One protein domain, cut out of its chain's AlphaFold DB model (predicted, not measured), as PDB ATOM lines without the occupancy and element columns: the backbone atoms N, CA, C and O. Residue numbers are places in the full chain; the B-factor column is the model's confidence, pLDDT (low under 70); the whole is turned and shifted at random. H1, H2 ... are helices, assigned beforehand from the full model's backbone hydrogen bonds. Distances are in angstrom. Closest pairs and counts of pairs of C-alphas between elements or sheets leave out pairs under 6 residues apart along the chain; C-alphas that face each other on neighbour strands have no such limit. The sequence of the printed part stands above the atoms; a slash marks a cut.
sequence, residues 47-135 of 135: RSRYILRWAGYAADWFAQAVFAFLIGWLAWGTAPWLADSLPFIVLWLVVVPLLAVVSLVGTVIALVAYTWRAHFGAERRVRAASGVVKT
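What this domain is: This is residues 47 to 135 of the 135 residues of an uncharacterized protein of Betaproteobacteria bacterium (UniProt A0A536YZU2). Two long helices, H3 and H1, run side by side in opposite directions as one long pair, with the short H2 at the turn between them at one end. Past the other end H4 sticks out with residues 124 to 134 and lengthens the rod. The printed part has 89 residues with four named helices, in the order H1, H2, H3, H4, and no named strand; the class is all helix. The whole is extended, with a radius of gyration of the C-alphas of 20.5 A, and it spans 72 by 18 by 14 A.

Where its parts are: H3, the longest helix, holds residues 86 to 120 and measures 49.0 A from first to last C-alpha, from (59.485, -51.583, -29.420) to (22.507, -40.089, 0.602). H1, residues 47 to 78, measures 46.9 A and begins at C-alpha 47, (35.097, -39.534, 4.744). H2 is residues 80 to 84, 8.1 A. H4, residues 123 to 134, measures 17.9 A and ends at C-alpha 134, (24.861, -23.243, 17.861).

How they stand to each other: H3 and H1 touch at a shallow tilt of 24 degrees, opposite ways; their closest C-alphas, of Thr 107 and Ala 55, are 4.5 A apart. H2 only just touches H3, only at the corner, with 3 pairs of C-alphas within 8 A; residues 88 to 89 of H3 alone take part, and the closest C-alphas are those of Leu 82 and Phe 88, 6.3 A. H2 likewise only just touches H1, only at the corner, with 3 such pairs and residues 75 to 76 of H1 alone; the closest C-alphas are those of Trp 76 and Leu 82, 6.0 A. H3 and H4 are close but not clearly touching, at a steep tilt of 48 degrees, the same way; the closest C-alphas, of Ala 118 and Arg 124, are 7.0 A apart. H1 and H4 are only just apart, at 8.1 A between closest C-alphas. Every O i to N i+4 pair is within hydrogen-bond range in H1, against 29 of 31 in H3, 6 of 8 in H4 and 0 of 1 in H2, where 2 of 2 O i to N i+3 pairs are.

The domain as a whole: The C-alphas of Trp 81 and Thr 135, the two farthest apart, are 72.2 A apart. Residues 124 to 135 stand free; the body without them spans 57 by 16 by 13 A. The printed part has no cut, and the three links are tight. Mean pLDDT of the printed part is 76.4, and residues 121 to 135 are under 70.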
ATOM      1  N   ARG A  47      34.772 -38.533   5.773       77.94
ATOM      2  CA  ARG A  47      35.097 -39.534   4.744       77.94
ATOM      3  C   ARG A  47      34.794 -39.021   3.332       77.94
ATOM      4  O   ARG A  47      35.490 -39.417   2.404       77.94
ATOM      5  N   SER A  48      33.807 -38.142   3.156       75.00
ATOM      6  CA  SER A  48      33.561 -37.450   1.879       75.00
ATOM      7  C   SER A  48      34.759 -36.621   1.399       75.00
ATOM      8  O   SER A  48      35.141 -36.730   0.237       75.00
ATOM      9  N   ARG A  49      35.395 -35.837   2.279       79.31
ATOM     10  CA  ARG A  49      36.581 -35.031   1.932       79.31
ATOM     11  C   ARG A  49      37.789 -35.902   1.608       79.31
ATOM     12  O   ARG A  49      38.491 -35.622   0.642       79.31
ATOM     13  N   TYR A  50      37.963 -36.992   2.347       81.69
ATOM     14  CA  TYR A  50      39.003 -37.972   2.059       81.69
ATOM     15  C   TYR A  50      38.842 -38.590   0.658       81.69
ATOM     16  O   TYR A  50      39.797 -38.641  -0.113       81.69
ATOM     17  N   ILE A  51      37.622 -38.993   0.290       80.00
ATOM     18  CA  ILE A  51      37.321 -39.538  -1.046       80.00
ATOM     19  C   ILE A  51      37.523 -38.482  -2.140       80.00
ATOM     20  O   ILE A  51      38.039 -38.801  -3.207       80.00
ATOM     21  N   LEU A  52      37.176 -37.219  -1.877       81.00
ATOM     22  CA  LEU A  52      37.409 -36.129  -2.825       81.00
ATOM     23  C   LEU A  52      38.907 -35.908  -3.095       81.00
ATOM     24  O   LEU A  52      39.296 -35.669  -4.233       81.00
ATOM     25  N   ARG A  53      39.763 -36.045  -2.073       82.25
ATOM     26  CA  ARG A  53      41.224 -35.999  -2.250       82.25
ATOM     27  C   ARG A  53      41.735 -37.171  -3.084       82.25
ATOM     28  O   ARG A  53      42.625 -36.978  -3.902       82.25
ATOM     29  N   TRP A  54      41.154 -38.359  -2.915       79.12
ATOM     30  CA  TRP A  54      41.435 -39.511  -3.777       79.12
ATOM     31  C   TRP A  54      41.008 -39.278  -5.228       79.12
ATOM     32  O   TRP A  54      41.743 -39.656  -6.135       79.12
ATOM     33  N   ALA A  55      39.870 -38.615  -5.452       82.06
ATOM     34  CA  ALA A  55      39.439 -38.224  -6.792       82.06
ATOM     35  C   ALA A  55      40.426 -37.240  -7.437       82.06
ATOM     36  O   ALA A  55      40.805 -37.437  -8.584       82.06
ATOM     37  N   GLY A  56      40.879 -36.223  -6.692       80.69
ATOM     38  CA  GLY A  56      41.896 -35.280  -7.168       80.69
ATOM     39  C   GLY A  56      43.221 -35.965  -7.500       80.69
ATOM     40  O   GLY A  56      43.755 -35.772  -8.582       80.69
ATOM     41  N   TYR A  57      43.692 -36.852  -6.620       80.88
ATOM     42  CA  TYR A  57      44.903 -37.639  -6.857       80.88
ATOM     43  C   TYR A  57      44.798 -38.497  -8.127       80.88
ATOM     44  O   TYR A  57      45.701 -38.494  -8.955       80.88
ATOM     45  N   ALA A  58      43.685 -39.212  -8.313       78.06
ATOM     46  CA  ALA A  58      43.467 -40.004  -9.519       78.06
ATOM     47  C   ALA A  58      43.355 -39.118 -10.779       78.06
ATOM     48  O   ALA A  58      43.885 -39.482 -11.826       78.06
ATOM     49  N   ALA A  59      42.745 -37.935 -10.680       77.81
ATOM     50  CA  ALA A  59      42.642 -36.997 -11.796       77.81
ATOM     51  C   ALA A  59      44.009 -36.418 -12.203       77.81
ATOM     52  O   ALA A  59      44.268 -36.254 -13.394       77.81
ATOM     53  N   ASP A  60      44.902 -36.170 -11.241       78.94
ATOM     54  CA  ASP A  60      46.271 -35.720 -11.516       78.94
ATOM     55  C   ASP A  60      47.055 -36.780 -12.303       78.94
ATOM     56  O   ASP A  60      47.716 -36.454 -13.291       78.94
ATOM     57  N   TRP A  61      46.925 -38.061 -11.941       78.25
ATOM     58  CA  TRP A  61      47.515 -39.168 -12.707       78.25
ATOM     59  C   TRP A  61      46.965 -39.254 -14.134       78.25
ATOM     60  O   TRP A  61      47.724 -39.509 -15.072       78.25
ATOM     61  N   PHE A  62      45.668 -38.997 -14.318       81.25
ATOM     62  CA  PHE A  62      45.072 -38.926 -15.651       81.25
ATOM     63  C   PHE A  62      45.675 -37.776 -16.465       81.25
ATOM     64  O   PHE A  62      46.097 -37.983 -17.603       81.25
ATOM     65  N   ALA A  63      45.789 -36.584 -15.875       78.19
ATOM     66  CA  ALA A  63      46.407 -35.435 -16.529       78.19
ATOM     67  C   ALA A  63      47.865 -35.723 -16.919       78.19
ATOM     68  O   ALA A  63      48.271 -35.425 -18.041       78.19
ATOM     69  N   GLN A  64      48.640 -36.366 -16.042       79.25
ATOM     70  CA  GLN A  64      50.008 -36.784 -16.353       79.25
ATOM     71  C   GLN A  64      50.078 -37.782 -17.505       79.25
ATOM     72  O   GLN A  64      50.937 -37.640 -18.373       79.25
ATOM     73  N   ALA A  65      49.171 -38.759 -17.548       77.25
ATOM     74  CA  ALA A  65      49.107 -39.712 -18.648       77.25
ATOM     75  C   ALA A  65      48.772 -39.014 -19.978       77.25
ATOM     76  O   ALA A  65      49.407 -39.294 -20.992       77.25
ATOM     77  N   VAL A  66      47.852 -38.043 -19.974       81.94
ATOM     78  CA  VAL A  66      47.543 -37.217 -21.154       81.94
ATOM     79  C   VAL A  66      48.764 -36.409 -21.598       81.94
ATOM     80  O   VAL A  66      49.111 -36.426 -22.778       81.94
ATOM     81  N   PHE A  67      49.470 -35.748 -20.675       80.81
ATOM     82  CA  PHE A  67      50.697 -35.014 -21.004       80.81
ATOM     83  C   PHE A  67      51.794 -35.933 -21.553       80.81
ATOM     84  O   PHE A  67      52.415 -35.601 -22.560       80.81
ATOM     85  N   ALA A  68      52.008 -37.102 -20.945       78.12
ATOM     86  CA  ALA A  68      52.960 -38.094 -21.435       78.12
ATOM     87  C   ALA A  68      52.593 -38.581 -22.845       78.12
ATOM     88  O   ALA A  68      53.469 -38.738 -23.695       78.12
ATOM     89  N   PHE A  69      51.297 -38.756 -23.121       84.69
ATOM     90  CA  PHE A  69      50.813 -39.121 -24.447       84.69
ATOM     91  C   PHE A  69      51.101 -38.027 -25.481       84.69
ATOM     92  O   PHE A  69      51.587 -38.338 -26.567       84.69
ATOM     93  N   LEU A  70      50.869 -36.754 -25.139       82.19
ATOM     94  CA  LEU A  70      51.175 -35.610 -26.007       82.19
ATOM     95  C   LEU A  70      52.677 -35.466 -26.273       82.19
ATOM     96  O   LEU A  70      53.076 -35.187 -27.401       82.19
ATOM     97  N   ILE A  71      53.517 -35.694 -25.261       81.50
ATOM     98  CA  ILE A  71      54.975 -35.705 -25.427       81.50
ATOM     99  C   ILE A  71      55.387 -36.832 -26.378       81.50
ATOM    100  O   ILE A  71      56.172 -36.589 -27.289       81.50
ATOM    101  N   GLY A  72      54.830 -38.036 -26.215       80.62
ATOM    102  CA  GLY A  72      55.073 -39.146 -27.138       80.62
ATOM    103  C   GLY A  72      54.612 -38.837 -28.565       80.62
ATOM    104  O   GLY A  72      55.343 -39.115 -29.511       80.62
ATOM    105  N   TRP A  73      53.467 -38.170 -28.730       85.31
ATOM    106  CA  TRP A  73      52.971 -37.724 -30.035       85.31
ATOM    107  C   TRP A  73      53.929 -36.731 -30.711       85.31
ATOM    108  O   TRP A  73      54.272 -36.890 -31.881       85.31
ATOM    109  N   LEU A  74      54.407 -35.728 -29.969       82.50
ATOM    110  CA  LEU A  74      55.391 -34.757 -30.464       82.50
ATOM    111  C   LEU A  74      56.741 -35.416 -30.778       82.50
ATOM    112  O   LEU A  74      57.367 -35.093 -31.790       82.50
ATOM    113  N   ALA A  75      57.181 -36.355 -29.939       78.62
ATOM    114  CA  ALA A  75      58.405 -37.116 -30.160       78.62
ATOM    115  C   ALA A  75      58.304 -37.948 -31.444       78.62
ATOM    116  O   ALA A  75      59.205 -37.900 -32.273       78.62
ATOM    117  N   TRP A  76      57.178 -38.625 -31.671       82.19
ATOM    118  CA  TRP A  76      56.939 -39.361 -32.910       82.19
ATOM    119  C   TRP A  76      56.917 -38.447 -34.145       82.19
ATOM    120  O   TRP A  76      57.519 -38.781 -35.162       82.19
ATOM    121  N   GLY A  77      56.298 -37.265 -34.047       81.25
ATOM    122  CA  GLY A  77      56.263 -36.293 -35.147       81.25
ATOM    123  C   GLY A  77      57.627 -35.689 -35.504       81.25
ATOM    124  O   GLY A  77      57.844 -35.303 -36.650       81.25
ATOM    125  N   THR A  78      58.554 -35.611 -34.545       79.19
ATOM    126  CA  THR A  78      59.911 -35.062 -34.749       79.19
ATOM    127  C   THR A  78      60.951 -36.134 -35.069       79.19
ATOM    128  O   THR A  78      61.919 -35.862 -35.776       79.19
ATOM    129  N   ALA A  79      60.740 -37.355 -34.583       81.56
ATOM    130  CA  ALA A  79      61.638 -38.490 -34.710       81.56
ATOM    131  C   ALA A  79      60.835 -39.755 -35.073       81.56
ATOM    132  O   ALA A  79      60.575 -40.603 -34.215       81.56
ATOM    133  N   PRO A  80      60.437 -39.923 -36.350       82.81
ATOM    134  CA  PRO A  80      59.564 -41.020 -36.770       82.81
ATOM    135  C   PRO A  80      60.177 -42.413 -36.554       82.81
ATOM    136  O   PRO A  80      59.432 -43.373 -36.376       82.81
ATOM    137  N   TRP A  81      61.509 -42.527 -36.465       79.88
ATOM    138  CA  TRP A  81      62.214 -43.775 -36.131       79.88
ATOM    139  C   TRP A  81      61.895 -44.308 -34.725       79.88
ATOM    140  O   TRP A  81      62.174 -45.467 -34.421       79.88
ATOM    141  N   LEU A  82      61.289 -43.500 -33.846       75.25
ATOM    142  CA  LEU A  82      60.751 -43.979 -32.570       75.25
ATOM    143  C   LEU A  82      59.639 -45.017 -32.770       75.25
ATOM    144  O   LEU A  82      59.456 -45.869 -31.904       75.25
ATOM    145  N   ALA A  83      58.941 -45.000 -33.911       80.31
ATOM    146  CA  ALA A  83      57.937 -46.006 -34.251       80.31
ATOM    147  C   ALA A  83      58.532 -47.400 -34.507       80.31
ATOM    148  O   ALA A  83      57.805 -48.382 -34.412       80.31
ATOM    149  N   ASP A  84      59.838 -47.507 -34.765       83.62
ATOM    150  CA  ASP A  84      60.532 -48.795 -34.892       83.62
ATOM    151  C   ASP A  84      61.036 -49.313 -33.532       83.62
ATOM    152  O   ASP A  84      61.453 -50.464 -33.385       83.62
ATOM    153  N   SER A  85      60.996 -48.463 -32.503       80.31
ATOM    154  CA  SER A  85      61.444 -48.791 -31.157       80.31
ATOM    155  C   SER A  85      60.317 -49.466 -30.378       80.31
ATOM    156  O   SER A  85      59.428 -48.811 -29.829       80.31
ATOM    157  N   LEU A  86      60.392 -50.794 -30.258       78.62
ATOM    158  CA  LEU A  86      59.485 -51.583 -29.420       78.62
ATOM    159  C   LEU A  86      59.264 -50.993 -28.008       78.62
ATOM    160  O   LEU A  86      58.106 -50.898 -27.601       78.62
ATOM    161  N   PRO A  87      60.293 -50.558 -27.245       76.62
ATOM    162  CA  PRO A  87      60.056 -49.992 -25.917       76.62
ATOM    163  C   PRO A  87      59.291 -48.664 -25.961       76.62
ATOM    164  O   PRO A  87      58.488 -48.411 -25.065       76.62
ATOM    165  N   PHE A  88      59.484 -47.839 -26.996       79.12
ATOM    166  CA  PHE A  88      58.700 -46.615 -27.174       79.12
ATOM    167  C   PHE A  88      57.235 -46.945 -27.467       79.12
ATOM    168  O   PHE A  88      56.352 -46.405 -26.805       79.12
ATOM    169  N   ILE A  89      56.977 -47.880 -28.385       83.25
ATOM    170  CA  ILE A  89      55.623 -48.338 -28.726       83.25
ATOM    171  C   ILE A  89      54.904 -48.878 -27.488       83.25
ATOM    172  O   ILE A  89      53.781 -48.470 -27.197       83.25
ATOM    173  N   VAL A  90      55.547 -49.774 -26.735       79.62
ATOM    174  CA  VAL A  90      54.954 -50.373 -25.531       79.62
ATOM    175  C   VAL A  90      54.671 -49.301 -24.480       79.62
ATOM    176  O   VAL A  90      53.577 -49.258 -23.921       79.62
ATOM    177  N   LEU A  91      55.614 -48.394 -24.224       79.19
ATOM    178  CA  LEU A  91      55.401 -47.315 -23.264       79.19
ATOM    179  C   LEU A  91      54.254 -46.389 -23.700       79.19
ATOM    180  O   LEU A  91      53.354 -46.105 -22.913       79.19
ATOM    181  N   TRP A  92      54.273 -45.929 -24.949       84.62
ATOM    182  CA  TRP A  92      53.397 -44.866 -25.432       84.62
ATOM    183  C   TRP A  92      51.995 -45.340 -25.819       84.62
ATOM    184  O   TRP A  92      51.027 -44.650 -25.514       84.62
ATOM    185  N   LEU A  93      51.863 -46.509 -26.454       88.94
ATOM    186  CA  LEU A  93      50.572 -47.034 -26.921       88.94
ATOM    187  C   LEU A  93      49.935 -48.045 -25.964       88.94
ATOM    188  O   LEU A  93      48.748 -48.329 -26.104       88.94
ATOM    189  N   VAL A  94      50.680 -48.579 -24.989       83.12
ATOM    190  CA  VAL A  94      50.136 -49.547 -24.020       83.12
ATOM    191  C   VAL A  94      50.157 -48.984 -22.605       83.12
ATOM    192  O   VAL A  94      49.100 -48.821 -22.000       83.12
ATOM    193  N   VAL A  95      51.335 -48.656 -22.072       79.88
ATOM    194  CA  VAL A  95      51.478 -48.276 -20.655       79.88
ATOM    195  C   VAL A  95      50.791 -46.944 -20.354       79.88
ATOM    196  O   VAL A  95      50.008 -46.865 -19.409       79.88
ATOM    197  N   VAL A  96      51.047 -45.907 -21.156       82.50
ATOM    198  CA  VAL A  96      50.458 -44.574 -20.952       82.50
ATOM    199  C   VAL A  96      48.923 -44.599 -21.077       82.50
ATOM    200  O   VAL A  96      48.260 -44.099 -20.165       82.50
ATOM    201  N   PRO A  97      48.315 -45.224 -22.107       87.12
ATOM    202  CA  PRO A  97      46.862 -45.352 -22.193       87.12
ATOM    203  C   PRO A  97      46.265 -46.174 -21.055       87.12
ATOM    204  O   PRO A  97      45.234 -45.791 -20.507       87.12
ATOM    205  N   LEU A  98      46.915 -47.267 -20.642       82.94
ATOM    206  CA  LEU A  98      46.448 -48.066 -19.508       82.94
ATOM    207  C   LEU A  98      46.439 -47.240 -18.215       82.94
ATOM    208  O   LEU A  98      45.459 -47.269 -17.471       82.94
ATOM    209  N   LEU A  99      47.497 -46.461 -17.976       79.62
ATOM    210  CA  LEU A  99      47.583 -45.550 -16.838       79.62
ATOM    211  C   LEU A  99      46.464 -44.501 -16.880       79.62
ATOM    212  O   LEU A  99      45.818 -44.257 -15.858       79.62
ATOM    213  N   ALA A 100      46.183 -43.927 -18.055       82.00
ATOM    214  CA  ALA A 100      45.083 -42.983 -18.249       82.00
ATOM    215  C   ALA A 100      43.722 -43.624 -17.929       82.00
ATOM    216  O   ALA A 100      42.916 -43.052 -17.202       82.00
ATOM    217  N   VAL A 101      43.466 -44.840 -18.414       87.69
ATOM    218  CA  VAL A 101      42.197 -45.539 -18.162       87.69
ATOM    219  C   VAL A 101      42.024 -45.849 -16.676       87.69
ATOM    220  O   VAL A 101      40.980 -45.537 -16.107       87.69
ATOM    221  N   VAL A 102      43.039 -46.418 -16.023       82.44
ATOM    222  CA  VAL A 102      42.968 -46.774 -14.596       82.44
ATOM    223  C   VAL A 102      42.743 -45.534 -13.726       82.44
ATOM    224  O   VAL A 102      41.902 -45.551 -12.825       82.44
ATOM    225  N   SER A 103      43.453 -44.444 -14.012       80.06
ATOM    226  CA  SER A 103      43.321 -43.187 -13.270       80.06
ATOM    227  C   SER A 103      41.970 -42.502 -13.510       80.06
ATOM    228  O   SER A 103      41.330 -42.048 -12.558       80.06
ATOM    229  N   LEU A 104      41.464 -42.512 -14.746       87.44
ATOM    230  CA  LEU A 104      40.131 -42.005 -15.070       87.44
ATOM    231  C   LEU A 104      39.035 -42.802 -14.350       87.44
ATOM    232  O   LEU A 104      38.161 -42.213 -13.714       87.44
ATOM    233  N   VAL A 105      39.103 -44.136 -14.386       86.25
ATOM    234  CA  VAL A 105      38.153 -45.012 -13.685       86.25
ATOM    235  C   VAL A 105      38.194 -44.753 -12.179       86.25
ATOM    236  O   VAL A 105      37.144 -44.575 -11.561       86.25
ATOM    237  N   GLY A 106      39.389 -44.656 -11.587       78.69
ATOM    238  CA  GLY A 106      39.554 -44.313 -10.173       78.69
ATOM    239  C   GLY A 106      38.931 -42.960  -9.815       78.69
ATOM    240  O   GLY A 106      38.232 -42.849  -8.806       78.69
ATOM    241  N   THR A 107      39.103 -41.956 -10.679       82.50
ATOM    242  CA  THR A 107      38.513 -40.618 -10.523       82.50
ATOM    243  C   THR A 107      36.988 -40.676 -10.536       82.50
ATOM    244  O   THR A 107      36.340 -40.132  -9.641       82.50
ATOM    245  N   VAL A 108      36.403 -41.368 -11.519       88.12
ATOM    246  CA  VAL A 108      34.947 -41.512 -11.656       88.12
ATOM    247  C   VAL A 108      34.365 -42.243 -10.450       88.12
ATOM    248  O   VAL A 108      33.410 -41.756  -9.850       88.12
ATOM    249  N   ILE A 109      34.959 -43.366 -10.038       85.19
ATOM    250  CA  ILE A 109      34.506 -44.124  -8.864       85.19
ATOM    251  C   ILE A 109      34.552 -43.250  -7.606       85.19
ATOM    252  O   ILE A 109      33.590 -43.224  -6.837       85.19
ATOM    253  N   ALA A 110      35.642 -42.508  -7.397       81.50
ATOM    254  CA  ALA A 110      35.785 -41.629  -6.242       81.50
ATOM    255  C   ALA A 110      34.765 -40.476  -6.266       81.50
ATOM    256  O   ALA A 110      34.144 -40.191  -5.243       81.50
ATOM    257  N   LEU A 111      34.516 -39.862  -7.426       85.94
ATOM    258  CA  LEU A 111      33.490 -38.826  -7.580       85.94
ATOM    259  C   LEU A 111      32.082 -39.364  -7.318       85.94
ATOM    260  O   LEU A 111      31.333 -38.746  -6.564       85.94
ATOM    261  N   VAL A 112      31.736 -40.526  -7.875       87.12
ATOM    262  CA  VAL A 112      30.444 -41.187  -7.633       87.12
ATOM    263  C   VAL A 112      30.284 -41.524  -6.149       87.12
ATOM    264  O   VAL A 112      29.240 -41.262  -5.555       87.12
ATOM    265  N   ALA A 113      31.329 -42.045  -5.503       81.56
ATOM    266  CA  ALA A 113      31.306 -42.331  -4.072       81.56
ATOM    267  C   ALA A 113      31.175 -41.054  -3.223       81.56
ATOM    268  O   ALA A 113      30.480 -41.058  -2.202       81.56
ATOM    269  N   TYR A 114      31.816 -39.957  -3.639       82.31
ATOM    270  CA  TYR A 114      31.687 -38.650  -3.005       82.31
ATOM    271  C   TYR A 114      30.257 -38.113  -3.114       82.31
ATOM    272  O   TYR A 114      29.659 -37.800  -2.084       82.31
ATOM    273  N   THR A 115      29.684 -38.047  -4.320       83.31
ATOM    274  CA  THR A 115      28.329 -37.518  -4.538       83.31
ATOM    275  C   THR A 115      27.282 -38.379  -3.845       83.31
ATOM    276  O   THR A 115      26.402 -37.844  -3.169       83.31
ATOM    277  N   TRP A 116      27.422 -39.706  -3.898       83.88
ATOM    278  CA  TRP A 116      26.544 -40.624  -3.180       83.88
ATOM    279  C   TRP A 116      26.573 -40.376  -1.670       83.88
ATOM    280  O   TRP A 116      25.528 -40.281  -1.029       83.88
ATOM    281  N   ARG A 117      27.758 -40.208  -1.071       77.44
ATOM    282  CA  ARG A 117      27.876 -39.950   0.375       77.44
ATOM    283  C   ARG A 117      27.444 -38.546   0.772       77.44
ATOM    284  O   ARG A 117      26.846 -38.392   1.833       77.44
ATOM    285  N   ALA A 118      27.704 -37.548  -0.065       74.06
ATOM    286  CA  ALA A 118      27.239 -36.186   0.155       74.06
ATOM    287  C   ALA A 118      25.705 -36.104   0.081       74.06
ATOM    288  O   ALA A 118      25.087 -35.373   0.859       74.06
ATOM    289  N   HIS A 119      25.079 -36.870  -0.821       75.62
ATOM    290  CA  HIS A 119      23.644 -36.784  -1.057       75.62
ATOM    291  C   HIS A 119      22.796 -37.780  -0.261       75.62
ATOM    292  O   HIS A 119      21.737 -37.372   0.216       75.62
ATOM    293  N   PHE A 120      23.260 -39.008  -0.049       74.69
ATOM    294  CA  PHE A 120      22.507 -40.089   0.602       74.69
ATOM    295  C   PHE A 120      23.170 -40.622   1.887       74.69
ATOM    296  O   PHE A 120      22.563 -41.399   2.620       74.69
ATOM    297  N   GLY A 121      24.407 -40.213   2.194       61.84
ATOM    298  CA  GLY A 121      25.177 -40.719   3.333       61.84
ATOM    299  C   GLY A 121      24.888 -40.041   4.680       61.84
ATOM    300  O   GLY A 121      24.458 -38.889   4.763       61.84
ATOM    301  N   ALA A 122      25.208 -40.756   5.766       58.66
ATOM    302  CA  ALA A 122      25.015 -40.341   7.164       58.66
ATOM    303  C   ALA A 122      25.697 -39.010   7.556       58.66
ATOM    304  O   ALA A 122      25.353 -38.416   8.577       58.66
ATOM    305  N   GLU A 123      26.621 -38.497   6.738       59.91
ATOM    306  CA  GLU A 123      27.308 -37.223   6.977       59.91
ATOM    307  C   GLU A 123      26.365 -36.004   6.916       59.91
ATOM    308  O   GLU A 123      26.624 -35.011   7.601       59.91
ATOM    309  N   ARG A 124      25.224 -36.085   6.202       55.94
ATOM    310  CA  ARG A 124      24.161 -35.061   6.309       55.94
ATOM    311  C   ARG A 124      23.587 -34.980   7.724       55.94
ATOM    312  O   ARG A 124      23.346 -33.881   8.214       55.94
ATOM    313  N   ARG A 125      23.379 -36.127   8.382       54.00
ATOM    314  CA  ARG A 125      22.773 -36.196   9.724       54.00
ATOM    315  C   ARG A 125      23.721 -35.656  10.791       54.00
ATOM    316  O   ARG A 125      23.274 -34.947  11.681       54.00
ATOM    317  N   VAL A 126      25.024 -35.919  10.656       56.97
ATOM    318  CA  VAL A 126      26.050 -35.383  11.567       56.97
ATOM    319  C   VAL A 126      26.186 -33.866  11.416       56.97
ATOM    320  O   VAL A 126      26.179 -33.169  12.424       56.97
ATOM    321  N   ARG A 127      26.225 -33.330  10.181       54.94
ATOM    322  CA  ARG A 127      26.238 -31.871   9.956       54.94
ATOM    323  C   ARG A 127      24.973 -31.184  10.473       54.94
ATOM    324  O   ARG A 127      25.088 -30.141  11.109       54.94
ATOM    325  N   ALA A 128      23.801 -31.780  10.240       54.62
ATOM    326  CA  ALA A 128      22.533 -31.274  10.761       54.62
ATOM    327  C   ALA A 128      22.506 -31.279  12.301       54.62
ATOM    328  O   ALA A 128      22.164 -30.266  12.895       54.62
ATOM    329  N   ALA A 129      22.959 -32.358  12.950       52.56
ATOM    330  CA  ALA A 129      23.034 -32.446  14.410       52.56
ATOM    331  C   ALA A 129      24.034 -31.447  15.021       52.56
ATOM    332  O   ALA A 129      23.746 -30.836  16.045       52.56
ATOM    333  N   SER A 130      25.183 -31.209  14.379       52.22
ATOM    334  CA  SER A 130      26.159 -30.205  14.838       52.22
ATOM    335  C   SER A 130      25.731 -28.750  14.594       52.22
ATOM    336  O   SER A 130      26.260 -27.846  15.235       52.22
ATOM    337  N   GLY A 131      24.782 -28.507  13.683       49.50
ATOM    338  CA  GLY A 131      24.188 -27.183  13.460       49.50
ATOM    339  C   GLY A 131      23.179 -26.778  14.539       49.50
ATOM    340  O   GLY A 131      22.968 -25.591  14.751       49.50
ATOM    341  N   VAL A 132      22.611 -27.753  15.256       49.22
ATOM    342  CA  VAL A 132      21.648 -27.536  16.352       49.22
ATOM    343  C   VAL A 132      22.338 -27.108  17.659       49.22
ATOM    344  O   VAL A 132      21.699 -26.535  18.528       49.22
ATOM    345  N   VAL A 133      23.656 -27.294  17.795       48.97
ATOM    346  CA  VAL A 133      24.423 -26.932  19.012       48.97
ATOM    347  C   VAL A 133      24.924 -25.471  18.979       48.97
ATOM    348  O   VAL A 133      25.745 -25.066  19.794       48.97
ATOM    349  N   LYS A 134      24.459 -24.655  18.023       43.16
ATOM    350  CA  LYS A 134      24.861 -23.243  17.861       43.16
ATOM    351  C   LYS A 134      23.736 -22.223  18.105       43.16
ATOM    352  O   LYS A 134      23.841 -21.103  17.610       43.16
ATOM    353  N   THR A 135      22.694 -22.586  18.846       42.69
ATOM    354  CA  THR A 135      21.700 -21.628  19.368       42.69
ATOM    355  C   THR A 135      21.886 -21.411  20.851       42.69
ATOM    356  O   THR A 135      21.962 -22.442  21.557       42.69
TER     357      THR A 135